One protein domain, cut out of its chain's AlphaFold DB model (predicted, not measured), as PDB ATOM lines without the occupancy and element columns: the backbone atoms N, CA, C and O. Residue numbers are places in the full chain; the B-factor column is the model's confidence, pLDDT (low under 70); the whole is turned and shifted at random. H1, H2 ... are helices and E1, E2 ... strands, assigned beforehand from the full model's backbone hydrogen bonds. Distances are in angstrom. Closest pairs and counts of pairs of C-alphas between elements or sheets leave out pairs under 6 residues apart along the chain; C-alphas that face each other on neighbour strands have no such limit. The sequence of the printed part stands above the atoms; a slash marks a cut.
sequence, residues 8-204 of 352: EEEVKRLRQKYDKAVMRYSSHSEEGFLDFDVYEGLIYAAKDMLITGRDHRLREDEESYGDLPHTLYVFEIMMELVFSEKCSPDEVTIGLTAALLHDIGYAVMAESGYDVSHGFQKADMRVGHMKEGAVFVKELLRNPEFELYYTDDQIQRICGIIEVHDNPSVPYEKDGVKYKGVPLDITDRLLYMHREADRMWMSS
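AT A GLANCE: This is residues 8 to 204 of the 352 residues of the protein "HD domain-containing protein" of Theionarchaea archaeon (strain DG-70-1) (UniProt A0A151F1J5). The helical hairpin of H3 and H4 makes the core; H1 runs along H3 on one side, with H2 at the end of H4, while H7 and H8 cross the core on the other side. H6 folds alongside H7, H5 links H6 to H2, and a tiny hairpin of E1 and E2 sits at the edge, far from the core. The printed part has 197 residues with eight named helices and two named strands, in the order H1 to H7, E1, E2, H8; the one sheet, E1 - E2, is antiparallel, and the class is mostly helix. The whole is compact, with a radius of gyration of the C-alphas of 16.8 A, and spans 52 by 43 by 36 A.

HOW THE PARTS SIT: Start at H1, residues 8 to 26, which with residues 11 to 18 alone touches H2, residues 36 to 52; the closest C-alphas are those of Arg 15 and Phe 36, 6.4 A apart. This helical hairpin has a shallow tilt of 33 degrees, only just short of steep. Go on to H3, residues 68 to 84, which touches H1 at a shallow tilt of 10 degrees, the same way, closest at the C-alphas of Ala 21 and Phe 83, 6.6 A. Next comes H4, residues 89 to 101, the hub, which touches four other helices. It forms a hairpin with H3 at a shallow tilt of 16 degrees, and the C-alphas of Phe 75 and Ala 99 come closest, 5.0 A. With residues 97 to 101 alone H4 touches H2, closest at Ala 46 and Leu 101, C-alphas 6.9 A apart. H5, residues 104 to 111, meets H4 only through their link and touches H2, closest at the C-alphas of Leu 50 and Ala 107, 5.4 A. About perpendicular to H5, at 80 degrees, is H6, residues 123 to 140; look at the C-alphas of Gly 105 and Gly 133, the closest, 3.6 A apart. H7, residues 152 to 162, forms a hairpin with H6, closest at the C-alphas of Ala 134 and Cys 159, 4.6 A, and touches H4 at a steep tilt of 44 degrees, closest at Ala 98 and Ile 158, C-alphas 5.2 A apart. E1, residues 172 to 174, and E2, residues 177 to 179, form an antiparallel hairpin; find N 174 and O 177 at 2.9 A and N 179 and O 172 at 2.8 A, within hydrogen-bond range. H8, residues 189 to 203, touches H3 at a steep tilt of 49 degrees, closest at the C-alphas of Val 74 and Ala 197, 5.1 A. It also touches H4, closest at the C-alphas of Gly 95 and Leu 190, 5.9 A, and only just touches H7, with 3 pairs of C-alphas within 8 A. H1, H2, H3, H4, H7 and H8 form a bundle, a group of helices packed together. In H1 to H7 every O i to N i+4 pair is within hydrogen-bond range; in H8 8 of 11 are.

IN THESE COORDINATES: Find C-alpha 8 at (129.748, 152.756, 71.707), where H1 begins; it runs 26.5 A to C-alpha 26. H2 and H3 are each 24.2 A long, H4 18.4 A, H6 25.5 A and H8 21.4 A; H5, H7 and the strands are shorter. H4 begins at C-alpha 89, (137.873, 176.878, 76.509), and H8 ends at C-alpha 203, (112.911, 165.879, 83.912).

THE WHOLE: The C-alphas of Ser 27 and Gly 176 are the two farthest apart, 54.6 A. The printed part has no cut. The links H2 to H3, H5 to H6 and H6 to H7 are long. The mean pLDDT of the printed part is 84.4; look for values under 70 at residues 27 to 31, 50 to 66, 117 to 121, 174, 177 and 179 to 181.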
ATOM      1  N   GLU A   8     128.980 152.354  72.894       88.81
ATOM      2  CA  GLU A   8     129.748 152.756  71.707       88.81
ATOM      3  C   GLU A   8     128.932 153.695  70.810       88.81
ATOM      4  O   GLU A   8     129.425 154.732  70.360       88.81
ATOM      5  N   GLU A   9     127.653 153.373  70.593       90.69
ATOM      6  CA  GLU A   9     126.746 154.249  69.845       90.69
ATOM      7  C   GLU A   9     126.494 155.567  70.589       90.69
ATOM      8  O   GLU A   9     126.413 156.626  69.960       90.69
ATOM      9  N   GLU A  10     126.441 155.532  71.922       89.25
ATOM     10  CA  GLU A  10     126.255 156.726  72.742       89.25
ATOM     11  C   GLU A  10     127.479 157.656  72.715       89.25
ATOM     12  O   GLU A  10     127.336 158.858  72.475       89.25
ATOM     13  N   VAL A  11     128.693 157.115  72.848       90.19
ATOM     14  CA  VAL A  11     129.955 157.864  72.711       90.19
ATOM     15  C   VAL A  11     130.050 158.501  71.327       90.19
ATOM     16  O   VAL A  11     130.313 159.698  71.199       90.19
ATOM     17  N   LYS A  12     129.747 157.737  70.273       92.56
ATOM     18  CA  LYS A  12     129.720 158.241  68.893       92.56
ATOM     19  C   LYS A  12     128.706 159.372  68.715       92.56
ATOM     20  O   LYS A  12     128.992 160.357  68.027       92.56
ATOM     21  N   ARG A  13     127.526 159.262  69.330       95.19
ATOM     22  CA  ARG A  13     126.494 160.308  69.315       95.19
ATOM     23  C   ARG A  13     126.960 161.568  70.046       95.19
ATOM     24  O   ARG A  13     126.737 162.670  69.539       95.19
ATOM     25  N   LEU A  14     127.590 161.426  71.213       92.62
ATOM     26  CA  LEU A  14     128.132 162.543  71.991       92.62
ATOM     27  C   LEU A  14     129.262 163.255  71.243       92.62
ATOM     28  O   LEU A  14     129.222 164.481  71.150       92.62
ATOM     29  N   ARG A  15     130.173 162.514  70.598       93.62
ATOM     30  CA  ARG A  15     131.220 163.079  69.731       93.62
ATOM     31  C   ARG A  15     130.630 163.954  68.632       93.62
ATOM     32  O   ARG A  15     130.987 165.117  68.495       93.62
ATOM     33  N   GLN A  16     129.641 163.440  67.899       93.31
ATOM     34  CA  GLN A  16     128.979 164.215  66.844       93.31
ATOM     35  C   GLN A  16     128.306 165.491  67.369       93.31
ATOM     36  O   GLN A  16     128.238 166.490  66.646       93.31
ATOM     37  N   LYS A  17     127.754 165.465  68.590       92.50
ATOM     38  CA  LYS A  17     127.182 166.658  69.229       92.50
ATOM     39  C   LYS A  17     128.272 167.655  69.606       92.50
ATOM     40  O   LYS A  17     128.114 168.833  69.283       92.50
ATOM     41  N   TYR A  18     129.363 167.175  70.192       91.81
ATOM     42  CA  TYR A  18     130.518 167.983  70.557       91.81
ATOM     43  C   TYR A  18     131.127 168.671  69.337       91.81
ATOM     44  O   TYR A  18     131.179 169.896  69.303       91.81
ATOM     45  N   ASP A  19     131.439 167.923  68.277       90.25
ATOM     46  CA  ASP A  19     132.010 168.470  67.042       90.25
ATOM     47  C   ASP A  19     131.110 169.560  66.445       90.25
ATOM     48  O   ASP A  19     131.569 170.623  66.028       90.25
ATOM     49  N   LYS A  20     129.788 169.340  66.440       90.50
ATOM     50  CA  LYS A  20     128.812 170.345  65.990       90.50
ATOM     51  C   LYS A  20     128.745 171.561  66.906       90.50
ATOM     52  O   LYS A  20     128.434 172.651  66.424       90.50
ATOM     53  N   ALA A  21     128.917 171.393  68.212       88.44
ATOM     54  CA  ALA A  21     128.923 172.494  69.166       88.44
ATOM     55  C   ALA A  21     130.199 173.333  69.011       88.44
ATOM     56  O   ALA A  21     130.096 174.543  68.813       88.44
ATOM     57  N   VAL A  22     131.363 172.680  68.946       87.12
ATOM     58  CA  VAL A  22     132.662 173.304  68.672       87.12
ATOM     59  C   VAL A  22     132.637 174.033  67.332       87.12
ATOM     60  O   VAL A  22     132.934 175.217  67.297       87.12
ATOM     61  N   MET A  23     132.174 173.416  66.239       86.62
ATOM     62  CA  MET A  23     132.079 174.095  64.933       86.62
ATOM     63  C   MET A  23     131.209 175.361  64.972       86.62
ATOM     64  O   MET A  23     131.559 176.381  64.374       86.62
ATOM     65  N   ARG A  24     130.073 175.322  65.683       84.62
ATOM     66  CA  ARG A  24     129.216 176.504  65.871       84.62
ATOM     67  C   ARG A  24     129.937 177.585  66.677       84.62
ATOM     68  O   ARG A  24     129.809 178.762  66.346       84.62
ATOM     69  N   TYR A  25     130.724 177.187  67.671       82.25
ATOM     70  CA  TYR A  25     131.486 178.088  68.528       82.25
ATOM     71  C   TYR A  25     132.692 178.717  67.816       82.25
ATOM     72  O   TYR A  25     132.790 179.939  67.732       82.25
ATOM     73  N   SER A  26     133.573 177.897  67.238       74.00
ATOM     74  CA  SER A  26     134.844 178.281  66.604       74.00
ATOM     75  C   SER A  26     134.685 179.156  65.363       74.00
ATOM     76  O   SER A  26     135.632 179.821  64.961       74.00
ATOM     77  N   SER A  27     133.478 179.272  64.798       64.50
ATOM     78  CA  SER A  27     133.178 180.351  63.842       64.50
ATOM     79  C   SER A  27     133.396 181.765  64.423       64.50
ATOM     80  O   SER A  27     133.373 182.742  63.676       64.50
ATOM     81  N   HIS A  28     133.647 181.872  65.737       56.44
ATOM     82  CA  HIS A  28     133.890 183.107  66.475       56.44
ATOM     83  C   HIS A  28     135.221 183.147  67.269       56.44
ATOM     84  O   HIS A  28     135.502 184.197  67.849       56.44
ATOM     85  N   SER A  29     136.048 182.083  67.318       52.22
ATOM     86  CA  SER A  29     137.366 182.108  68.000       52.22
ATOM     87  C   SER A  29     138.383 181.084  67.451       52.22
ATOM     88  O   SER A  29     138.015 179.980  67.056       52.22
ATOM     89  N   GLU A  30     139.677 181.443  67.447       53.41
ATOM     90  CA  GLU A  30     140.824 180.583  67.060       53.41
ATOM     91  C   GLU A  30     141.312 179.666  68.214       53.41
ATOM     92  O   GLU A  30     142.480 179.284  68.267       53.41
ATOM     93  N   GLU A  31     140.458 179.352  69.191       63.06
ATOM     94  CA  GLU A  31     140.892 178.766  70.469       63.06
ATOM     95  C   GLU A  31     140.934 177.226  70.508       63.06
ATOM     96  O   GLU A  31     140.159 176.535  69.844       63.06
ATOM     97  N   GLY A  32     141.848 176.699  71.338       75.06
ATOM     98  CA  GLY A  32     142.107 175.272  71.545       75.06
ATOM     99  C   GLY A  32     141.180 174.637  72.579       75.06
ATOM    100  O   GLY A  32     141.475 174.641  73.771       75.06
ATOM    101  N   PHE A  33     140.069 174.071  72.112       83.56
ATOM    102  CA  PHE A  33     139.269 173.129  72.896       83.56
ATOM    103  C   PHE A  33     140.014 171.801  73.063       83.56
ATOM    104  O   PHE A  33     140.824 171.434  72.208       83.56
ATOM    105  N   LEU A  34     139.713 171.059  74.133       81.56
ATOM    106  CA  LEU A  34     140.171 169.675  74.241       81.56
ATOM    107  C   LEU A  34     139.625 168.843  73.077       81.56
ATOM    108  O   LEU A  34     138.483 169.023  72.642       81.56
ATOM    109  N   ASP A  35     140.446 167.916  72.594       85.12
ATOM    110  CA  ASP A  35     139.978 166.898  71.664       85.12
ATOM    111  C   ASP A  35     138.950 166.008  72.375       85.12
ATOM    112  O   ASP A  35     139.115 165.663  73.550       85.12
ATOM    113  N   PHE A  36     137.889 165.623  71.664       88.94
ATOM    114  CA  PHE A  36     136.897 164.707  72.209       88.94
ATOM    115  C   PHE A  36     137.507 163.355  72.588       88.94
ATOM    116  O   PHE A  36     136.988 162.701  73.486       88.94
ATOM    117  N   ASP A  37     138.634 162.970  71.986       85.38
ATOM    118  CA  ASP A  37     139.398 161.776  72.363       85.38
ATOM    119  C   ASP A  37     139.755 161.756  73.865       85.38
ATOM    120  O   ASP A  37     139.740 160.696  74.493       85.38
ATOM    121  N   VAL A  38     139.995 162.923  74.482       84.12
ATOM    122  CA  VAL A  38     140.257 163.027  75.929       84.12
ATOM    123  C   VAL A  38     138.998 162.694  76.737       84.12
ATOM    124  O   VAL A  38     139.069 161.964  77.727       84.12
ATOM    125  N   TYR A  39     137.832 163.189  76.310       88.62
ATOM    126  CA  TYR A  39     136.554 162.869  76.955       88.62
ATOM    127  C   TYR A  39     136.155 161.416  76.733       88.62
ATOM    128  O   TYR A  39     135.635 160.790  77.649       88.62
ATOM    129  N   GLU A  40     136.424 160.860  75.555       87.31
ATOM    130  CA  GLU A  40     136.209 159.444  75.281       87.31
ATOM    131  C   GLU A  40     137.034 158.570  76.234       87.31
ATOM    132  O   GLU A  40     136.468 157.686  76.879       87.31
ATOM    133  N   GLY A  41     138.325 158.873  76.415       83.50
ATOM    134  CA  GLY A  41     139.173 158.185  77.394       83.50
ATOM    135  C   GLY A  41     138.600 158.238  78.815       83.50
ATOM    136  O   GLY A  41     138.517 157.216  79.496       83.50
ATOM    137  N   LEU A  42     138.110 159.407  79.243       85.44
ATOM    138  CA  LEU A  42     137.455 159.559  80.544       85.44
ATOM    139  C   LEU A  42     136.111 158.819  80.643       85.44
ATOM    140  O   LEU A  42     135.805 158.285  81.706       85.44
ATOM    141  N   ILE A  43     135.317 158.750  79.568       85.81
ATOM    142  CA  ILE A  43     134.054 157.995  79.545       85.81
ATOM    143  C   ILE A  43     134.338 156.509  79.766       85.81
ATOM    144  O   ILE A  43     133.650 155.868  80.560       85.81
ATOM    145  N   TYR A  44     135.353 155.959  79.099       85.62
ATOM    146  CA  TYR A  44     135.734 154.561  79.289       85.62
ATOM    147  C   TYR A  44     136.312 154.302  80.685       85.62
ATOM    148  O   TYR A  44     135.917 153.322  81.313       85.62
ATOM    149  N   ALA A  45     137.135 155.208  81.223       80.50
ATOM    150  CA  ALA A  45     137.615 155.108  82.604       80.50
ATOM    151  C   ALA A  45     136.457 155.134  83.621       80.50
ATOM    152  O   ALA A  45     136.389 154.291  84.516       80.50
ATOM    153  N   ALA A  46     135.503 156.058  83.457       80.62
ATOM    154  CA  ALA A  46     134.321 156.150  84.309       80.62
ATOM    155  C   ALA A  46     133.433 154.906  84.186       80.62
ATOM    156  O   ALA A  46     132.948 154.396  85.192       80.62
ATOM    157  N   LYS A  47     133.243 154.383  82.969       83.19
ATOM    158  CA  LYS A  47     132.502 153.143  82.723       83.19
ATOM    159  C   LYS A  47     133.130 151.973  83.473       83.19
ATOM    160  O   LYS A  47     132.409 151.275  84.183       83.19
ATOM    161  N   ASP A  48     134.434 151.763  83.322       79.81
ATOM    162  CA  ASP A  48     135.119 150.638  83.955       79.81
ATOM    163  C   ASP A  48     134.952 150.697  85.476       79.81
ATOM    164  O   ASP A  48     134.556 149.703  86.074       79.81
ATOM    165  N   MET A  49     135.092 151.877  86.080       73.75
ATOM    166  CA  MET A  49     134.895 152.079  87.519       73.75
ATOM    167  C   MET A  49     133.445 151.934  87.993       73.75
ATOM    168  O   MET A  49     133.173 151.324  89.026       73.75
ATOM    169  N   LEU A  50     132.483 152.507  87.265       68.88
ATOM    170  CA  LEU A  50     131.065 152.424  87.627       68.88
ATOM    171  C   LEU A  50     130.536 150.988  87.494       68.88
ATOM    172  O   LEU A  50     129.620 150.606  88.226       68.88
ATOM    173  N   ILE A  51     131.123 150.193  86.595       66.19
ATOM    174  CA  ILE A  51     130.841 148.764  86.453       66.19
ATOM    175  C   ILE A  51     131.534 147.969  87.570       66.19
ATOM    176  O   ILE A  51     130.856 147.206  88.260       66.19
ATOM    177  N   THR A  52     132.838 148.163  87.807       57.34
ATOM    178  CA  THR A  52     133.602 147.399  88.817       57.34
ATOM    179  C   THR A  52     133.122 147.668  90.239       57.34
ATOM    180  O   THR A  52     133.033 146.743  91.043       57.34
ATOM    181  N   GLY A  53     132.739 148.910  90.549       52.47
ATOM    182  CA  GLY A  53     132.248 149.296  91.871       52.47
ATOM    183  C   GLY A  53     130.883 148.695  92.237       52.47
ATOM    184  O   GLY A  53     130.567 148.582  93.419       52.47
ATOM    185  N   ARG A  54     130.052 148.280  91.267       52.38
ATOM    186  CA  ARG A  54     128.714 147.701  91.533       52.38
ATOM    187  C   ARG A  54     128.647 146.175  91.410       52.38
ATOM    188  O   ARG A  54     127.596 145.589  91.696       52.38
ATOM    189  N   ASP A  55     129.749 145.519  91.063       44.06
ATOM    190  CA  ASP A  55     129.769 144.098  90.725       44.06
ATOM    191  C   ASP A  55     129.839 143.162  91.940       44.06
ATOM    192  O   ASP A  55     130.806 142.430  92.100       44.06
ATOM    193  N   HIS A  56     128.804 143.138  92.796       41.44
ATOM    194  CA  HIS A  56     128.571 141.953  93.643       41.44
ATOM    195  C   HIS A  56     127.110 141.605  93.984       41.44
ATOM    196  O   HIS A  56     126.903 140.523  94.537       41.44
ATOM    197  N   ARG A  57     126.078 142.428  93.711       39.03
ATOM    198  CA  ARG A  57     124.694 142.084  94.145       39.03
ATOM    199  C   ARG A  57     123.521 142.489  93.240       39.03
ATOM    200  O   ARG A  57     122.379 142.247  93.634       39.03
ATOM    201  N   LEU A  58     123.749 143.024  92.041       42.97
ATOM    202  CA  LEU A  58     122.680 143.210  91.052       42.97
ATOM    203  C   LEU A  58     122.835 142.152  89.952       42.97
ATOM    204  O   LEU A  58     123.809 142.148  89.216       42.97
ATOM    205  N   ARG A  59     121.897 141.202  89.985       42.47
ATOM    206  CA  ARG A  59     121.563 140.135  89.028       42.47
ATOM    207  C   ARG A  59     122.283 140.180  87.665       42.47
ATOM    208  O   ARG A  59     122.133 141.141  86.923       42.47
ATOM    209  N   GLU A  60     122.963 139.076  87.327       40.84
ATOM    210  CA  GLU A  60     123.635 138.795  86.037       40.84
ATOM    211  C   GLU A  60     122.713 138.917  84.800       40.84
ATOM    212  O   GLU A  60     123.172 138.866  83.661       40.84
ATOM    213  N   ASP A  61     121.407 139.050  85.015       40.78
ATOM    214  CA  ASP A  61     120.342 138.996  84.021       40.78
ATOM    215  C   ASP A  61     119.745 140.367  83.627       40.78
ATOM    216  O   ASP A  61     118.904 140.419  82.729       40.78
ATOM    217  N   GLU A  62     120.215 141.485  84.194       43.66
ATOM    218  CA  GLU A  62     119.829 142.834  83.747       43.66
ATOM    219  C   GLU A  62     121.064 143.698  83.450       43.66
ATOM    220  O   GLU A  62     121.834 144.032  84.346       43.66
ATOM    221  N   GLU A  63     121.223 144.111  82.185       43.19
ATOM    222  CA  GLU A  63     122.159 145.150  81.708       43.19
ATOM    223  C   GLU A  63     121.810 146.538  82.306       43.19
ATOM    224  O   GLU A  63     121.556 147.516  81.603       43.19
ATOM    225  N   SER A  64     121.730 146.644  83.631       45.03
ATOM    226  CA  SER A  64     121.530 147.886  84.367       45.03
ATOM    227  C   SER A  64     122.888 148.567  84.517       45.03
ATOM    228  O   SER A  64     123.573 148.389  85.524       45.03
ATOM    229  N   TYR A  65     123.282 149.339  83.503       47.88
ATOM    230  CA  TYR A  65     124.512 150.139  83.458       47.88
ATOM    231  C   TYR A  65     124.545 151.267  84.511       47.88
ATOM    232  O   TYR A  65     124.640 152.433  84.157       47.88
ATOM    233  N   GLY A  66     124.482 150.952  85.806       58.09
ATOM    234  CA  GLY A  66     124.716 151.891  86.909       58.09
ATOM    235  C   GLY A  66     124.062 153.276  86.758       58.09
ATOM    236  O   GLY A  66     122.977 153.413  86.196       58.09
ATOM    237  N   ASP A  67     124.754 154.303  87.256       76.62
ATOM    238  CA  ASP A  67     124.420 155.721  87.036       76.62
ATOM    239  C   ASP A  67     125.001 156.251  85.709       76.62
ATOM    240  O   ASP A  67     124.909 157.439  85.427       76.62
ATOM    241  N   LEU A  68     125.596 155.401  84.860       85.31
ATOM    242  CA  LEU A  68     126.283 155.853  83.644       85.31
ATOM    243  C   LEU A  68     125.346 156.592  82.662       85.31
ATOM    244  O   LEU A  68     125.750 157.641  82.161       85.31
ATOM    245  N   PRO A  69     124.095 156.145  82.412       88.94
ATOM    246  CA  PRO A  69     123.130 156.930  81.643       88.94
ATOM    247  C   PRO A  69     122.851 158.316  82.238       88.94
ATOM    248  O   PRO A  69     122.718 159.276  81.482       88.94
ATOM    249  N   HIS A  70     122.797 158.431  83.571       91.69
ATOM    250  CA  HIS A  70     122.658 159.720  84.256       91.69
ATOM    251  C   HIS A  70     123.893 160.584  84.000       91.69
ATOM    252  O   HIS A  70     123.763 161.672  83.446       91.69
ATOM    253  N   THR A  71     125.096 160.074  84.262       93.38
ATOM    254  CA  THR A  71     126.355 160.794  84.028       93.38
ATOM    255  C   THR A  71     126.489 161.301  82.589       93.38
ATOM    256  O   THR A  71     126.822 162.466  82.371       93.38
ATOM    257  N   LEU A  72     126.193 160.464  81.588       94.06
ATOM    258  CA  LEU A  72     126.268 160.862  80.177       94.06
ATOM    259  C   LEU A  72     125.195 161.887  79.799       94.06
ATOM    260  O   LEU A  72     125.456 162.779  78.989       94.06
ATOM    261  N   TYR A  73     124.011 161.805  80.408       95.19
ATOM    262  CA  TYR A  73     122.988 162.830  80.255       95.19
ATOM    263  C   TYR A  73     123.442 164.167  80.851       95.19
ATOM    264  O   TYR A  73     123.355 165.192  80.178       95.19
ATOM    265  N   VAL A  74     123.982 164.170  82.074       96.69
ATOM    266  CA  VAL A  74     124.514 165.384  82.719       96.69
ATOM    267  C   VAL A  74     125.643 165.985  81.884       96.69
ATOM    268  O   VAL A  74     125.641 167.191  81.642       96.69
ATOM    269  N   PHE A  75     126.551 165.155  81.363       96.88
ATOM    270  CA  PHE A  75     127.606 165.574  80.438       96.88
ATOM    271  C   PHE A  75     127.044 166.231  79.171       96.88
ATOM    272  O   PHE A  75     127.502 167.303  78.770       96.88
ATOM    273  N   GLU A  76     126.018 165.638  78.556       96.88
ATOM    274  CA  GLU A  76     125.360 166.223  77.388       96.88
ATOM    275  C   GLU A  76     124.713 167.574  77.699       96.88
ATOM    276  O   GLU A  76     124.889 168.530  76.939       96.88
ATOM    277  N   ILE A  77     123.956 167.671  78.793       97.94
ATOM    278  CA  ILE A  77     123.319 168.936  79.157       97.94
ATOM    279  C   ILE A  77     124.393 169.979  79.446       97.94
ATOM    280  O   ILE A  77     124.298 171.092  78.935       97.94
ATOM    281  N   MET A  78     125.450 169.616  80.173       98.00
ATOM    282  CA  MET A  78     126.562 170.520  80.446       98.00
ATOM    283  C   MET A  78     127.206 171.031  79.153       98.00
ATOM    284  O   MET A  78     127.462 172.226  79.048       98.00
ATOM    285  N   MET A  79     127.372 170.175  78.139       96.81
ATOM    286  CA  MET A  79     127.832 170.562  76.800       96.81
ATOM    287  C   MET A  79     126.938 171.634  76.173       96.81
ATOM    288  O   MET A  79     127.425 172.674  75.730       96.81
ATOM    289  N   GLU A  80     125.622 171.433  76.185       96.00
ATOM    290  CA  GLU A  80     124.673 172.432  75.683       96.00
ATOM    291  C   GLU A  80     124.768 173.757  76.460       96.00
ATOM    292  O   GLU A  80     124.697 174.829  75.851       96.00
ATOM    293  N   LEU A  81     124.961 173.714  77.783       96.75
ATOM    294  CA  LEU A  81     125.066 174.915  78.617       96.75
ATOM    295  C   LEU A  81     126.367 175.681  78.362       96.75
ATOM    296  O   LEU A  81     126.309 176.859  78.012       96.75
ATOM    297  N   VAL A  82     127.532 175.037  78.462       96.44
ATOM    298  CA  VAL A  82     128.824 175.739  78.355       96.44
ATOM    299  C   VAL A  82     129.024 176.381  76.981       96.44
ATOM    300  O   VAL A  82     129.525 177.504  76.892       96.44
ATOM    301  N   PHE A  83     128.570 175.730  75.905       93.69
ATOM    302  CA  PHE A  83     128.674 176.302  74.563       93.69
ATOM    303  C   PHE A  83     127.633 177.400  74.303       93.69
ATOM    304  O   PHE A  83     127.961 178.403  73.667       93.69
ATOM    305  N   SER A  84     126.393 177.258  74.789       92.56
ATOM    306  CA  SER A  84     125.361 178.294  74.598       92.56
ATOM    307  C   SER A  84     125.637 179.569  75.400       92.56
ATOM    308  O   SER A  84     125.367 180.670  74.918       92.56
ATOM    309  N   GLU A  85     126.249 179.431  76.576       92.81
ATOM    310  CA  GLU A  85     126.600 180.531  77.482       92.81
ATOM    311  C   GLU A  85     127.982 181.136  77.199       92.81
ATOM    312  O   GLU A  85     128.467 181.990  77.948       92.81
ATOM    313  N   LYS A  86     128.614 180.728  76.091       91.94
ATOM    314  CA  LYS A  86     129.904 181.253  75.630       91.94
ATOM    315  C   LYS A  86     131.007 181.142  76.689       91.94
ATOM    316  O   LYS A  86     131.719 182.111  76.965       91.94
ATOM    317  N   CYS A  87     131.094 179.987  77.345       93.56
ATOM    318  CA  CYS A  87     132.178 179.694  78.278       93.56
ATOM    319  C   CYS A  87     133.528 179.663  77.553       93.56
ATOM    320  O   CYS A  87     133.613 179.220  76.409       93.56
ATOM    321  N   SER A  88     134.584 180.123  78.225       93.06
ATOM    322  CA  SER A  88     135.952 180.015  77.703       93.06
ATOM    323  C   SER A  88     136.358 178.544  77.511       93.06
ATOM    324  O   SER A  88     135.779 177.673  78.164       93.06
ATOM    325  N   PRO A  89     137.368 178.242  76.673       91.88
ATOM    326  CA  PRO A  89     137.873 176.878  76.509       91.88
ATOM    327  C   PRO A  89     138.221 176.200  77.841       91.88
ATOM    328  O   PRO A  89     137.851 175.049  78.054       91.88
ATOM    329  N   ASP A  90     138.837 176.932  78.776       93.88
ATOM    330  CA  ASP A  90     139.141 176.425  80.119       93.88
ATOM    331  C   ASP A  90     137.879 176.048  80.899       93.88
ATOM    332  O   ASP A  90     137.827 175.013  81.559       93.88
ATOM    333  N   GLU A  91     136.836 176.869  80.820       95.88
ATOM    334  CA  GLU A  91     135.567 176.591  81.489       95.88
ATOM    335  C   GLU A  91     134.789 175.449  80.836       95.88
ATOM    336  O   GLU A  91     134.129 174.694  81.548       95.88
ATOM    337  N   VAL A  92     134.876 175.296  79.509       95.00
ATOM    338  CA  VAL A  92     134.344 174.123  78.799       95.00
ATOM    339  C   VAL A  92     135.050 172.866  79.303       95.00
ATOM    340  O   VAL A  92     134.374 171.923  79.710       95.00
ATOM    341  N   THR A  93     136.385 172.883  79.373       94.94
ATOM    342  CA  THR A  93     137.191 171.788  79.925       94.94
ATOM    343  C   THR A  93     136.767 171.431  81.346       94.94
ATOM    344  O   THR A  93     136.387 170.292  81.606       94.94
ATOM    345  N   ILE A  94     136.756 172.409  82.255       97.12
ATOM    346  CA  ILE A  94     136.394 172.200  83.663       97.12
ATOM    347  C   ILE A  94     134.963 171.667  83.789       97.12
ATOM    348  O   ILE A  94     134.724 170.695  84.502       97.12
ATOM    349  N   GLY A  95     134.009 172.299  83.101       97.50
ATOM    350  CA  GLY A  95     132.594 171.968  83.209       97.50
ATOM    351  C   GLY A  95     132.273 170.565  82.703       97.50
ATOM    352  O   GLY A  95     131.593 169.807  83.391       97.50
ATOM    353  N   LEU A  96     132.793 170.206  81.527       97.19
ATOM    354  CA  LEU A  96     132.577 168.893  80.923       97.19
ATOM    355  C   LEU A  96     133.248 167.773  81.722       97.19
ATOM    356  O   LEU A  96     132.619 166.744  81.968       97.19
ATOM    357  N   THR A  97     134.482 167.974  82.187       96.75
ATOM    358  CA  THR A  97     135.184 166.966  82.994       96.75
ATOM    359  C   THR A  97     134.515 166.767  84.354       96.75
ATOM    360  O   THR A  97     134.352 165.627  84.783       96.75
ATOM    361  N   ALA A  98     134.060 167.842  85.012       97.62
ATOM    362  CA  ALA A  98     133.296 167.727  86.254       97.62
ATOM    363  C   ALA A  98     131.986 166.950  86.042       97.62
ATOM    364  O   ALA A  98     131.738 165.987  86.763       97.62
ATOM    365  N   ALA A  99     131.208 167.287  85.007       96.81
ATOM    366  CA  ALA A  99     129.957 166.596  84.685       96.81
ATOM    367  C   ALA A  99     130.154 165.096  84.424       96.81
ATOM    368  O   ALA A  99     129.339 164.283  84.852       96.81
ATOM    369  N   LEU A 100     131.249 164.714  83.768       95.31
ATOM    370  CA  LEU A 100     131.551 163.317  83.476       95.31
ATOM    371  C   LEU A 100     131.977 162.508  84.713       95.31
ATOM    372  O   LEU A 100     131.782 161.297  84.748       95.31
ATOM    373  N   LEU A 101     132.565 163.154  85.719       95.31
ATOM    374  CA  LEU A 101     133.178 162.470  86.862       95.31
ATOM    375  C   LEU A 101     132.459 162.718  88.197       95.31
ATOM    376  O   LEU A 101     132.881 162.164  89.207       95.31
ATOM    377  N   HIS A 102     131.393 163.524  88.235       95.75
ATOM    378  CA  HIS A 102     130.784 163.972  89.496       95.75
ATOM    379  C   HIS A 102     130.316 162.837  90.418       95.75
ATOM    380  O   HIS A 102     130.545 162.902  91.625       95.75
ATOM    381  N   ASP A 103     129.758 161.770  89.846       93.62
ATOM    382  CA  ASP A 103     129.233 160.622  90.594       93.62
ATOM    383  C   ASP A 103     130.253 159.489  90.800       93.62
ATOM    384  O   ASP A 103     129.938 158.464  91.412       93.62
ATOM    385  N   ILE A 104     131.508 159.653  90.355       92.00
ATOM    386  CA  ILE A 104     132.525 158.589  90.442       92.00
ATOM    387  C   ILE A 104     132.803 158.153  91.885       92.00
ATOM    388  O   ILE A 104     133.176 157.008  92.141       92.00
ATOM    389  N   GLY A 105     132.567 159.042  92.852       92.00
ATOM    390  CA  GLY A 105     132.739 158.733  94.264       92.00
ATOM    391  C   GLY A 105     131.860 157.585  94.755       92.00
ATOM    392  O   GLY A 105     132.248 156.902  95.698       92.00
ATOM    393  N   TYR A 106     130.719 157.306  94.112       89.31
ATOM    394  CA  TYR A 106     129.910 156.139  94.467       89.31
ATOM    395  C   TYR A 106     130.654 154.830  94.184       89.31
ATOM    396  O   TYR A 106     130.602 153.919  95.011       89.31
ATOM    397  N   ALA A 107     131.385 154.747  93.068       87.75
ATOM    398  CA  ALA A 107     132.224 153.591  92.755       87.75
ATOM    399  C   ALA A 107     133.377 153.455  93.760       87.75
ATOM    400  O   ALA A 107     133.564 152.386  94.336       87.75
ATOM    401  N   VAL A 108     134.073 154.559  94.053       89.50
ATOM    402  CA  VAL A 108     135.192 154.594  95.016       89.50
ATOM    403  C   VAL A 108     134.753 154.123  96.408       89.50
ATOM    404  O   VAL A 108     135.423 153.318  97.062       89.50
ATOM    405  N   MET A 109     133.592 154.590  96.868       88.50
ATOM    406  CA  MET A 109     133.020 154.154  98.141       88.50
ATOM    407  C   MET A 109     132.667 152.665  98.125       88.50
ATOM    408  O   MET A 109     132.919 151.962  99.106       88.50
ATOM    409  N   ALA A 110     132.091 152.164  97.033       86.19
ATOM    410  CA  ALA A 110     131.724 150.758  96.924       86.19
ATOM    411  C   ALA A 110     132.956 149.834  96.947       86.19
ATOM    412  O   ALA A 110     132.961 148.849  97.687       86.19
ATOM    413  N   GLU A 111     134.034 150.199  96.243       86.06
ATOM    414  CA  GLU A 111     135.330 149.498  96.295       86.06
ATOM    415  C   GLU A 111     135.938 149.507  97.706       86.06
ATOM    416  O   GLU A 111     136.557 148.535  98.141       86.06
ATOM    417  N   SER A 112     135.679 150.570  98.470       86.19
ATOM    418  CA  SER A 112     136.070 150.688  99.880       86.19
ATOM    419  C   SER A 112     135.160 149.905 100.845       86.19
ATOM    420  O   SER A 112     135.326 149.987 102.064       86.19
ATOM    421  N   GLY A 113     134.196 149.135 100.328       86.12
ATOM    422  CA  GLY A 113     133.317 148.254 101.100       86.12
ATOM    423  C   GLY A 113     132.042 148.909 101.640       86.12
ATOM    424  O   GLY A 113     131.351 148.296 102.460       86.12
ATOM    425  N   TYR A 114     131.705 150.132 101.216       82.31
ATOM    426  CA  TYR A 114     130.454 150.781 101.610       82.31
ATOM    427  C   TYR A 114     129.254 150.171 100.870       82.31
ATOM    428  O   TYR A 114     129.298 149.915  99.670       82.31
ATOM    429  N   ASP A 115     128.136 149.984 101.579       80.50
ATOM    430  CA  ASP A 115     126.876 149.566 100.956       80.50
ATOM    431  C   ASP A 115     126.191 150.756 100.265       80.50
ATOM    432  O   ASP A 115     125.472 151.545 100.888       80.50
ATOM    433  N   VAL A 116     126.425 150.870  98.958       74.25
ATOM    434  CA  VAL A 116     125.863 151.920  98.098       74.25
ATOM    435  C   VAL A 116     124.460 151.604  97.573       74.25
ATOM    436  O   VAL A 116     123.845 152.469  96.955       74.25
ATOM    437  N   SER A 117     123.892 150.422  97.858       68.75
ATOM    438  CA  SER A 117     122.595 149.989  97.299       68.75
ATOM    439  C   SER A 117     121.415 150.904  97.660       68.75
ATOM    440  O   SER A 117     120.441 150.988  96.921       68.75
ATOM    441  N   HIS A 118     121.519 151.627  98.778       62.81
ATOM    442  CA  HIS A 118     120.531 152.611  99.245       62.81
ATOM    443  C   HIS A 118     121.148 154.021  99.375       62.81
ATOM    444  O   HIS A 118     120.652 154.866 100.128       62.81
ATOM    445  N   GLY A 119     122.280 154.256  98.698       54.28
ATOM    446  CA  GLY A 119     123.190 155.378  98.939       54.28
ATOM    447  C   GLY A 119     122.567 156.758  98.726       54.28
ATOM    448  O   GLY A 119     122.775 157.650  99.544       54.28
ATOM    449  N   PHE A 120     121.724 156.922  97.705       58.62
ATOM    450  CA  PHE A 120     121.137 158.222  97.344       58.62
ATOM    451  C   PHE A 120     120.240 158.840  98.424       58.62
ATOM    452  O   PHE A 120     119.975 160.039  98.400       58.62
ATOM    453  N   GLN A 121     119.758 158.056  99.391       63.28
ATOM    454  CA  GLN A 121     118.833 158.555 100.414       63.28
ATOM    455  C   GLN A 121     119.533 158.975 101.713       63.28
ATOM    456  O   GLN A 121     118.939 159.677 102.534       63.28
ATOM    457  N   LYS A 122     120.791 158.569 101.923       79.12
ATOM    458  CA  LYS A 122     121.528 158.857 103.161       79.12
ATOM    459  C   LYS A 122     122.434 160.066 102.966       79.12
ATOM    460  O   LYS A 122     123.312 160.052 102.110       79.12
ATOM    461  N   ALA A 123     122.258 161.084 103.808       81.88
ATOM    462  CA  ALA A 123     123.076 162.295 103.773       81.88
ATOM    463  C   ALA A 123     124.581 161.980 103.826       81.88
ATOM    464  O   ALA A 123     125.327 162.494 103.003       81.88
ATOM    465  N   ASP A 124     125.006 161.064 104.699       83.25
ATOM    466  CA  ASP A 124     126.421 160.686 104.833       83.25
ATOM    467  C   ASP A 124     126.995 160.046 103.561       83.25
ATOM    468  O   ASP A 124     128.153 160.275 103.231       83.25
ATOM    469  N   MET A 125     126.184 159.292 102.811       84.88
ATOM    470  CA  MET A 125     126.595 158.706 101.529       84.88
ATOM    471  C   MET A 125     126.686 159.770 100.433       84.88
ATOM    472  O   MET A 125     127.601 159.741  99.617       84.88
ATOM    473  N   ARG A 126     125.765 160.743 100.437       86.88
ATOM    474  CA  ARG A 126     125.824 161.888  99.521       86.88
ATOM    475  C   ARG A 126     127.045 162.774  99.798       86.88
ATOM    476  O   ARG A 126     127.760 163.160  98.889       86.88
ATOM    477  N   VAL A 127     127.355 163.032 101.067       89.56
ATOM    478  CA  VAL A 127     128.593 163.735 101.439       89.56
ATOM    479  C   VAL A 127     129.832 162.903 101.092       89.56
ATOM    480  O   VAL A 127     130.828 163.459 100.637       89.56
ATOM    481  N   GLY A 128     129.774 161.589 101.315       90.88
ATOM    482  CA  GLY A 128     130.861 160.661 101.027       90.88
ATOM    483  C   GLY A 128     131.257 160.666  99.554       90.88
ATOM    484  O   GLY A 128     132.416 160.935  99.262       90.88
ATOM    485  N   HIS A 129     130.314 160.448  98.629       92.31
ATOM    486  CA  HIS A 129     130.673 160.328  97.210       92.31
ATOM    487  C   HIS A 129     131.236 161.642  96.658       92.31
ATOM    488  O   HIS A 129     132.211 161.610  95.919       92.31
ATOM    489  N   MET A 130     130.707 162.799  97.066       94.06
ATOM    490  CA  MET A 130     131.268 164.082  96.640       94.06
ATOM    491  C   MET A 130     132.736 164.228  97.069       94.06
ATOM    492  O   MET A 130     133.587 164.621  96.273       94.06
ATOM    493  N   LYS A 131     133.057 163.881  98.324       94.81
ATOM    494  CA  LYS A 131     134.415 164.016  98.873       94.81
ATOM    495  C   LYS A 131     135.385 162.988  98.308       94.81
ATOM    496  O   LYS A 131     136.450 163.361  97.825       94.81
ATOM    497  N   GLU A 132     135.018 161.710  98.368       94.75
ATOM    498  CA  GLU A 132     135.855 160.619  97.861       94.75
ATOM    499  C   GLU A 132     136.025 160.733  96.340       94.75
ATOM    500  O   GLU A 132     137.121 160.537  95.822       94.75
ATOM    501  N   GLY A 133     134.973 161.156  95.629       94.88
ATOM    502  CA  GLY A 133     135.021 161.454  94.201       94.88
ATOM    503  C   GLY A 133     135.997 162.583  93.878       94.88
ATOM    504  O   GLY A 133     136.854 162.415  93.018       94.88
ATOM    505  N   ALA A 134     135.945 163.708  94.600       97.25
ATOM    506  CA  ALA A 134     136.879 164.813  94.385       97.25
ATOM    507  C   ALA A 134     138.346 164.419  94.653       97.25
ATOM    508  O   ALA A 134     139.236 164.809  93.895       97.25
ATOM    509  N   VAL A 135     138.611 163.624  95.699       97.06
ATOM    510  CA  VAL A 135     139.958 163.095  95.984       97.06
ATOM    511  C   VAL A 135     140.429 162.187  94.852       97.06
ATOM    512  O   VAL A 135     141.518 162.394  94.320       97.06
ATOM    513  N   PHE A 136     139.592 161.234  94.444       95.81
ATOM    514  CA  PHE A 136     139.918 160.295  93.380       95.81
ATOM    515  C   PHE A 136     140.187 161.004  92.046       95.81
ATOM    516  O   PHE A 136     141.204 160.756  91.402       95.81
ATOM    517  N   VAL A 137     139.324 161.941  91.646       95.62
ATOM    518  CA  VAL A 137     139.471 162.690  90.385       95.62
ATOM    519  C   VAL A 137     140.767 163.490  90.360       95.62
ATOM    520  O   VAL A 137     141.430 163.559  89.327       95.62
ATOM    521  N   LYS A 138     141.187 164.048  91.498       97.19
ATOM    522  CA  LYS A 138     142.472 164.743  91.598       97.19
ATOM    523  C   LYS A 138     143.657 163.833  91.279       97.19
ATOM    524  O   LYS A 138     144.612 164.283  90.649       97.19
ATOM    525  N   GLU A 139     143.622 162.587  91.744       95.94
ATOM    526  CA  GLU A 139     144.661 161.594  91.461       95.94
ATOM    527  C   GLU A 139     144.583 161.113  90.009       95.94
ATOM    528  O   GLU A 139     145.607 161.076  89.328       95.94
ATOM    529  N   LEU A 140     143.372 160.837  89.514       93.62
ATOM    530  CA  LEU A 140     143.122 160.415  88.135       93.62
ATOM    531  C   LEU A 140     143.664 161.433  87.126       93.62
ATOM    532  O   LEU A 140     144.424 161.070  86.235       93.62
ATOM    533  N   LEU A 141     143.322 162.714  87.280       94.31
ATOM    534  CA  LEU A 141     143.720 163.760  86.329       94.31
ATOM    535  C   LEU A 141     145.215 164.121  86.404       94.31
ATOM    536  O   LEU A 141     145.722 164.806  85.521       94.31
ATOM    537  N   ARG A 142     145.930 163.642  87.431       95.31
ATOM    538  CA  ARG A 142     147.395 163.739  87.562       95.31
ATOM    539  C   ARG A 142     148.133 162.500  87.064       95.31
ATOM    540  O   ARG A 142     149.357 162.446  87.136       95.31
ATOM    541  N   ASN A 143     147.413 161.487  86.591       91.75
ATOM    542  CA  ASN A 143     148.025 160.341  85.938       91.75
ATOM    543  C   ASN A 143     148.744 160.808  84.656       91.75
ATOM    544  O   ASN A 143     148.175 161.634  83.943       91.75
ATOM    545  N   PRO A 144     149.935 160.276  84.313       91.62
ATOM    546  CA  PRO A 144     150.644 160.609  83.074       91.62
ATOM    547  C   PRO A 144     149.807 160.567  81.786       91.62
ATOM    548  O   PRO A 144     150.136 161.264  80.830       91.62
ATOM    549  N   GLU A 145     148.741 159.762  81.743       88.25
ATOM    550  CA  GLU A 145     147.799 159.724  80.617       88.25
ATOM    551  C   GLU A 145     146.992 161.024  80.462       88.25
ATOM    552  O   GLU A 145     146.717 161.441  79.338       88.25
ATOM    553  N   PHE A 146     146.657 161.694  81.570       88.88
ATOM    554  CA  PHE A 146     145.812 162.890  81.593       88.88
ATOM    555  C   PHE A 146     146.555 164.184  81.954       88.88
ATOM    556  O   PHE A 146     146.100 165.262  81.577       88.88
ATOM    557  N   GLU A 147     147.703 164.096  82.632       88.94
ATOM    558  CA  GLU A 147     148.440 165.237  83.202       88.94
ATOM    559  C   GLU A 147     148.798 166.311  82.159       88.94
ATOM    560  O   GLU A 147     148.884 167.494  82.478       88.94
ATOM    561  N   LEU A 148     148.954 165.931  80.887       90.38
ATOM    562  CA  LEU A 148     149.265 166.863  79.797       90.38
ATOM    563  C   LEU A 148     148.069 167.713  79.334       90.38
ATOM    564  O   LEU A 148     148.277 168.709  78.640       90.38
ATOM    565  N   TYR A 149     146.839 167.333  79.689       92.00
ATOM    566  CA  TYR A 149     145.611 168.009  79.247       92.00
ATOM    567  C   TYR A 149     145.037 168.967  80.289       92.00
ATOM    568  O   TYR A 149     144.186 169.788  79.945       92.00
ATOM    569  N   TYR A 150     145.488 168.877  81.543       94.12
ATOM    570  CA  TYR A 150     144.933 169.647  82.649       94.12
ATOM    571  C   TYR A 150     146.013 170.407  83.413       94.12
ATOM    572  O   TYR A 150     147.025 169.859  83.837       94.12
ATOM    573  N   THR A 151     145.758 171.686  83.655       95.62
ATOM    574  CA  THR A 151     146.540 172.489  84.599       95.62
ATOM    575  C   THR A 151     146.121 172.196  86.043       95.62
ATOM    576  O   THR A 151     144.993 171.776  86.305       95.62
ATOM    577  N   ASP A 152     146.999 172.487  87.007       96.56
ATOM    578  CA  ASP A 152     146.670 172.358  88.435       96.56
ATOM    579  C   ASP A 152     145.441 173.198  88.844       96.56
ATOM    580  O   ASP A 152     144.649 172.750  89.674       96.56
ATOM    581  N   ASP A 153     145.255 174.384  88.249       96.88
ATOM    582  CA  ASP A 153     144.085 175.238  88.506       96.88
ATOM    583  C   ASP A 153     142.795 174.586  87.993       96.88
ATOM    584  O   ASP A 153     141.821 174.470  88.738       96.88
ATOM    585  N   GLN A 154     142.804 174.063  86.761       96.50
ATOM    586  CA  GLN A 154     141.663 173.331  86.208       96.50
ATOM    587  C   GLN A 154     141.319 172.110  87.073       96.50
ATOM    588  O   GLN A 154     140.152 171.935  87.420       96.50
ATOM    589  N   ILE A 155     142.310 171.310  87.491       97.12
ATOM    590  CA  ILE A 155     142.092 170.158  88.384       97.12
ATOM    591  C   ILE A 155     141.461 170.616  89.698       97.12
ATOM    592  O   ILE A 155     140.477 170.026  90.150       97.12
ATOM    593  N   GLN A 156     141.987 171.679  90.312       97.50
ATOM    594  CA  GLN A 156     141.446 172.215  91.555       97.50
ATOM    595  C   GLN A 156     139.988 172.667  91.392       97.50
ATOM    596  O   GLN A 156     139.163 172.374  92.261       97.50
ATOM    597  N   ARG A 157     139.652 173.336  90.284       97.44
ATOM    598  CA  ARG A 157     138.282 173.781  89.993       97.44
ATOM    599  C   ARG A 157     137.333 172.617  89.712       97.44
ATOM    600  O   ARG A 157     136.227 172.621  90.246       97.44
ATOM    601  N   ILE A 158     137.766 171.604  88.958       97.50
ATOM    602  CA  ILE A 158     136.996 170.369  88.726       97.50
ATOM    603  C   ILE A 158     136.670 169.698  90.065       97.50
ATOM    604  O   ILE A 158     135.505 169.438  90.355       97.50
ATOM    605  N   CYS A 159     137.681 169.488  90.915       97.25
ATOM    606  CA  CYS A 159     137.493 168.876  92.233       97.25
ATOM    607  C   CYS A 159     136.547 169.705  93.112       97.25
ATOM    608  O   CYS A 159     135.685 169.142  93.777       97.25
ATOM    609  N   GLY A 160     136.676 171.035  93.076       96.31
ATOM    610  CA  GLY A 160     135.813 171.943  93.827       96.31
ATOM    611  C   GLY A 160     134.342 171.858  93.419       96.31
ATOM    612  O   GLY A 160     133.483 171.917  94.292       96.31
ATOM    613  N   ILE A 161     134.040 171.672  92.127       97.00
ATOM    614  CA  ILE A 161     132.666 171.438  91.656       97.00
ATOM    615  C   ILE A 161     132.160 170.086  92.172       97.00
ATOM    616  O   ILE A 161     131.095 170.032  92.781       97.00
ATOM    617  N   ILE A 162     132.933 169.012  91.984       96.25
ATOM    618  CA  ILE A 162     132.546 167.646  92.380       96.25
ATOM    619  C   ILE A 162     132.289 167.546  93.888       96.25
ATOM    620  O   ILE A 162     131.293 166.953  94.297       96.25
ATOM    621  N   GLU A 163     133.119 168.183  94.716       95.69
ATOM    622  CA  GLU A 163     133.018 168.141  96.182       95.69
ATOM    623  C   GLU A 163     131.703 168.733  96.725       95.69
ATOM    624  O   GLU A 163     131.314 168.461  97.866       95.69
ATOM    625  N   VAL A 164     130.999 169.543  95.926       94.19
ATOM    626  CA  VAL A 164     129.779 170.228  96.364       94.19
ATOM    627  C   VAL A 164     128.602 170.109  95.401       94.19
ATOM    628  O   VAL A 164     127.561 170.674  95.712       94.19
ATOM    629  N   HIS A 165     128.707 169.410  94.267       94.31
ATOM    630  CA  HIS A 165     127.696 169.452  93.196       94.31
ATOM    631  C   HIS A 165     126.278 169.056  93.651       94.31
ATOM    632  O   HIS A 165     125.284 169.460  93.043       94.31
ATOM    633  N   ASP A 166     126.187 168.285  94.734       91.38
ATOM    634  CA  ASP A 166     124.948 167.746  95.276       91.38
ATOM    635  C   ASP A 166     124.277 168.685  96.314       91.38
ATOM    636  O   ASP A 166     123.107 168.529  96.708       91.38
ATOM    637  N   ASN A 167     125.021 169.710  96.742       89.69
ATOM    638  CA  ASN A 167     124.533 170.820  97.546       89.69
ATOM    639  C   ASN A 167     123.644 171.771  96.717       89.69
ATOM    640  O   ASN A 167     123.774 171.852  95.500       89.69
ATOM    641  N   PRO A 168     122.740 172.533  97.360       86.50
ATOM    642  CA  PRO A 168     122.376 172.501  98.771       86.50
ATOM    643  C   PRO A 168     121.366 171.394  99.107       86.50
ATOM    644  O   PRO A 168     120.820 171.412 100.199       86.50
ATOM    645  N   SER A 169     121.060 170.427  98.236       83.50
ATOM    646  CA  SER A 169     120.053 169.407  98.586       83.50
ATOM    647  C   SER A 169     120.530 168.380  99.614       83.50
ATOM    648  O   SER A 169     119.729 167.539 100.032       83.50
ATOM    649  N   VAL A 170     121.814 168.366  99.980       82.88
ATOM    650  CA  VAL A 170     122.352 167.481 101.018       82.88
ATOM    651  C   VAL A 170     122.248 168.181 102.374       82.88
ATOM    652  O   VAL A 170     122.984 169.138 102.618       82.88
ATOM    653  N   PRO A 171     121.366 167.736 103.286       76.81
ATOM    654  CA  PRO A 171     121.363 168.269 104.638       76.81
ATOM    655  C   PRO A 171     122.668 167.880 105.336       76.81
ATOM    656  O   PRO A 171     123.127 166.747 105.211       76.81
ATOM    657  N   TYR A 172     123.238 168.795 106.113       70.88
ATOM    658  CA  TYR A 172     124.419 168.512 106.927       70.88
ATOM    659  C   TYR A 172     124.174 168.922 108.375       70.88
ATOM    660  O   TYR A 172     123.412 169.847 108.657       70.88
ATOM    661  N   GLU A 173     124.814 168.222 109.306       70.44
ATOM    662  CA  GLU A 173     124.783 168.560 110.724       70.44
ATOM    663  C   GLU A 173     126.118 169.189 111.123       70.44
ATOM    664  O   GLU A 173     127.184 168.643 110.841       70.44
ATOM    665  N   LYS A 174     126.067 170.356 111.762       63.88
ATOM    666  CA  LYS A 174     127.242 171.029 112.317       63.88
ATOM    667  C   LYS A 174     126.902 171.536 113.710       63.88
ATOM    668  O   LYS A 174     125.898 172.220 113.884       63.88
ATOM    669  N   ASP A 175     127.724 171.164 114.689       76.38
ATOM    670  CA  ASP A 175     127.544 171.523 116.103       76.38
ATOM    671  C   ASP A 175     126.167 171.107 116.669       76.38
ATOM    672  O   ASP A 175     125.553 171.824 117.456       76.38
ATOM    673  N   GLY A 176     125.647 169.954 116.229       74.81
ATOM    674  CA  GLY A 176     124.322 169.452 116.618       74.81
ATOM    675  C   GLY A 176     123.142 170.162 115.939       74.81
ATOM    676  O   GLY A 176     121.985 169.881 116.254       74.81
ATOM    677  N   VAL A 177     123.407 171.092 115.015       66.31
ATOM    678  CA  VAL A 177     122.386 171.816 114.248       66.31
ATOM    679  C   VAL A 177     122.311 171.244 112.839       66.31
ATOM    680  O   VAL A 177     123.306 171.220 112.115       66.31
ATOM    681  N   LYS A 178     121.117 170.804 112.432       73.38
ATOM    682  CA  LYS A 178     120.844 170.350 111.063       73.38
ATOM    683  C   LYS A 178     120.553 171.540 110.160       73.38
ATOM    684  O   LYS A 178     119.587 172.272 110.372       73.38
ATOM    685  N   TYR A 179     121.363 171.694 109.129       68.81
ATOM    686  CA  TYR A 179     121.203 172.682 108.076       68.81
ATOM    687  C   TYR A 179     120.570 172.023 106.855       68.81
ATOM    688  O   TYR A 179     120.777 170.838 106.589       68.81
ATOM    689  N   LYS A 180     119.793 172.802 106.095       67.69
ATOM    690  CA  LYS A 180     119.145 172.316 104.868       67.69
ATOM    691  C   LYS A 180     120.124 172.056 103.719       67.69
ATOM    692  O   LYS A 180     119.688 171.461 102.749       67.69
ATOM    693  N   GLY A 181     121.385 172.468 103.867       69.94
ATOM    694  CA  GLY A 181     122.488 172.273 102.930       69.94
ATOM    695  C   GLY A 181     123.447 173.454 102.934       69.94
ATOM    696  O   GLY A 181     123.137 174.494 103.520       69.94
ATOM    697  N   VAL A 182     124.629 173.284 102.338       71.19
ATOM    698  CA  VAL A 182     125.580 174.387 102.119       71.19
ATOM    699  C   VAL A 182     125.150 175.100 100.835       71.19
ATOM    700  O   VAL A 182     125.131 174.451  99.796       71.19
ATOM    701  N   PRO A 183     124.759 176.387 100.852       70.75
ATOM    702  CA  PRO A 183     124.449 177.094  99.614       70.75
ATOM    703  C   PRO A 183     125.657 177.066  98.676       70.75
ATOM    704  O   PRO A 183     126.773 177.348  99.111       70.75
ATOM    705  N   LEU A 184     125.434 176.730  97.406       78.62
ATOM    706  CA  LEU A 184     126.468 176.879  96.386       78.62
ATOM    707  C   LEU A 184     126.791 178.362  96.205       78.62
ATOM    708  O   LEU A 184     125.907 179.217  96.335       78.62
ATOM    709  N   ASP A 185     128.040 178.659  95.858       81.56
ATOM    710  CA  ASP A 185     128.395 179.989  95.386       81.56
ATOM    711  C   ASP A 185     127.751 180.220  94.013       81.56
ATOM    712  O   ASP A 185     128.264 179.811  92.976       81.56
ATOM    713  N   ILE A 186     126.595 180.880  94.015       78.88
ATOM    714  CA  ILE A 186     125.831 181.205  92.805       78.88
ATOM    715  C   ILE A 186     126.530 182.223  91.892       78.88
ATOM    716  O   ILE A 186     125.998 182.539  90.822       78.88
ATOM    717  N   THR A 187     127.684 182.761  92.305       85.06
ATOM    718  CA  THR A 187     128.542 183.587  91.448       85.06
ATOM    719  C   THR A 187     129.489 182.746  90.591       85.06
ATOM    720  O   THR A 187     129.895 183.214  89.526       85.06
ATOM    721  N   ASP A 188     129.766 181.492  90.971       92.38
ATOM    722  CA  ASP A 188     130.466 180.545  90.104       92.38
ATOM    723  C   ASP A 188     129.484 179.949  89.092       92.38
ATOM    724  O   ASP A 188     128.580 179.170  89.418       92.38
ATOM    725  N   ARG A 189     129.674 180.326  87.826       95.06
ATOM    726  CA  ARG A 189     128.772 179.905  86.764       95.06
ATOM    727  C   ARG A 189     128.831 178.436  86.412       95.06
ATOM    728  O   ARG A 189     127.799 177.871  86.065       95.06
ATOM    729  N   LEU A 190     129.995 177.807  86.532       96.69
ATOM    730  CA  LEU A 190     130.106 176.379  86.254       96.69
ATOM    731  C   LEU A 190     129.412 175.566  87.338       96.69
ATOM    732  O   LEU A 190     128.778 174.562  87.030       96.69
ATOM    733  N   LEU A 191     129.463 176.039  88.582       95.19
ATOM    734  CA  LEU A 191     128.821 175.377  89.704       95.19
ATOM    735  C   LEU A 191     127.292 175.367  89.574       95.19
ATOM    736  O   LEU A 191     126.673 174.309  89.701       95.19
ATOM    737  N   TYR A 192     126.665 176.508  89.250       93.81
ATOM    738  CA  TYR A 192     125.215 176.507  89.029       93.81
ATOM    739  C   TYR A 192     124.820 175.794  87.727       93.81
ATOM    740  O   TYR A 192     123.785 175.133  87.715       93.81
ATOM    741  N   MET A 193     125.617 175.867  86.649       97.25
ATOM    742  CA  MET A 193     125.333 175.128  85.407       97.25
ATOM    743  C   MET A 193     125.390 173.619  85.630       97.25
ATOM    744  O   MET A 193     124.506 172.900  85.171       97.25
ATOM    745  N   HIS A 194     126.379 173.141  86.385       97.56
ATOM    746  CA  HIS A 194     126.471 171.733  86.745       97.56
ATOM    747  C   HIS A 194     125.247 171.300  87.552       97.56
ATOM    748  O   HIS A 194     124.665 170.253  87.279       97.56
ATOM    749  N   ARG A 195     124.805 172.116  88.516       95.38
ATOM    750  CA  ARG A 195     123.596 171.817  89.290       95.38
ATOM    751  C   ARG A 195     122.336 171.800  88.424       95.38
ATOM    752  O   ARG A 195     121.464 170.959  88.624       95.38
ATOM    753  N   GLU A 196     122.228 172.720  87.468       96.25
ATOM    754  CA  GLU A 196     121.147 172.721  86.480       96.25
ATOM    755  C   GLU A 196     121.139 171.443  85.649       96.25
ATOM    756  O   GLU A 196     120.073 170.846  85.507       96.25
ATOM    757  N   ALA A 197     122.299 171.024  85.140       97.56
ATOM    758  CA  ALA A 197     122.458 169.819  84.334       97.56
ATOM    759  C   ALA A 197     122.127 168.545  85.124       97.56
ATOM    760  O   ALA A 197     121.331 167.733  84.659       97.56
ATOM    761  N   ASP A 198     122.657 168.420  86.339       96.31
ATOM    762  CA  ASP A 198     122.418 167.287  87.237       96.31
ATOM    763  C   ASP A 198     120.925 167.135  87.584       96.31
ATOM    764  O   ASP A 198     120.299 166.095  87.369       96.31
ATOM    765  N   ARG A 199     120.277 168.229  88.005       94.81
ATOM    766  CA  ARG A 199     118.841 168.215  88.338       94.81
ATOM    767  C   ARG A 199     117.943 167.993  87.126       94.81
ATOM    768  O   ARG A 199     116.818 167.512  87.297       94.81
ATOM    769  N   MET A 200     118.431 168.301  85.924       95.62
ATOM    770  CA  MET A 200     117.697 168.108  84.678       95.62
ATOM    771  C   MET A 200     117.349 166.637  84.434       95.62
ATOM    772  O   MET A 200     116.313 166.379  83.816       95.62
ATOM    773  N   TRP A 201     118.141 165.690  84.954       94.94
ATOM    774  CA  TRP A 201     117.904 164.253  84.785       94.94
ATOM    775  C   TRP A 201     116.488 163.835  85.187       94.94
ATOM    776  O   TRP A 201     115.806 163.174  84.416       94.94
ATOM    777  N   MET A 202     115.962 164.307  86.325       92.50
ATOM    778  CA  MET A 202     114.598 163.936  86.759       92.50
ATOM    779  C   MET A 202     113.500 164.424  85.801       92.50
ATOM    780  O   MET A 202     112.343 164.028  85.924       92.50
ATOM    781  N   SER A 203     113.829 165.371  84.922       94.69
ATOM    782  CA  SER A 203     112.911 165.879  83.912       94.69
ATOM    783  C   SER A 203     113.114 165.234  82.549       94.69
ATOM    784  O   SER A 203     112.262 165.465  81.705       94.69
ATOM    785  N   SER A 204     114.188 164.468  82.315       95.38
ATOM    786  CA  SER A 204     114.381 163.715  81.069       95.38
ATOM    787  C   SER A 204     113.382 162.563  80.979       95.38
ATOM    788  O   SER A 204     112.824 162.144  81.990       95.38
TER     789      SER A 204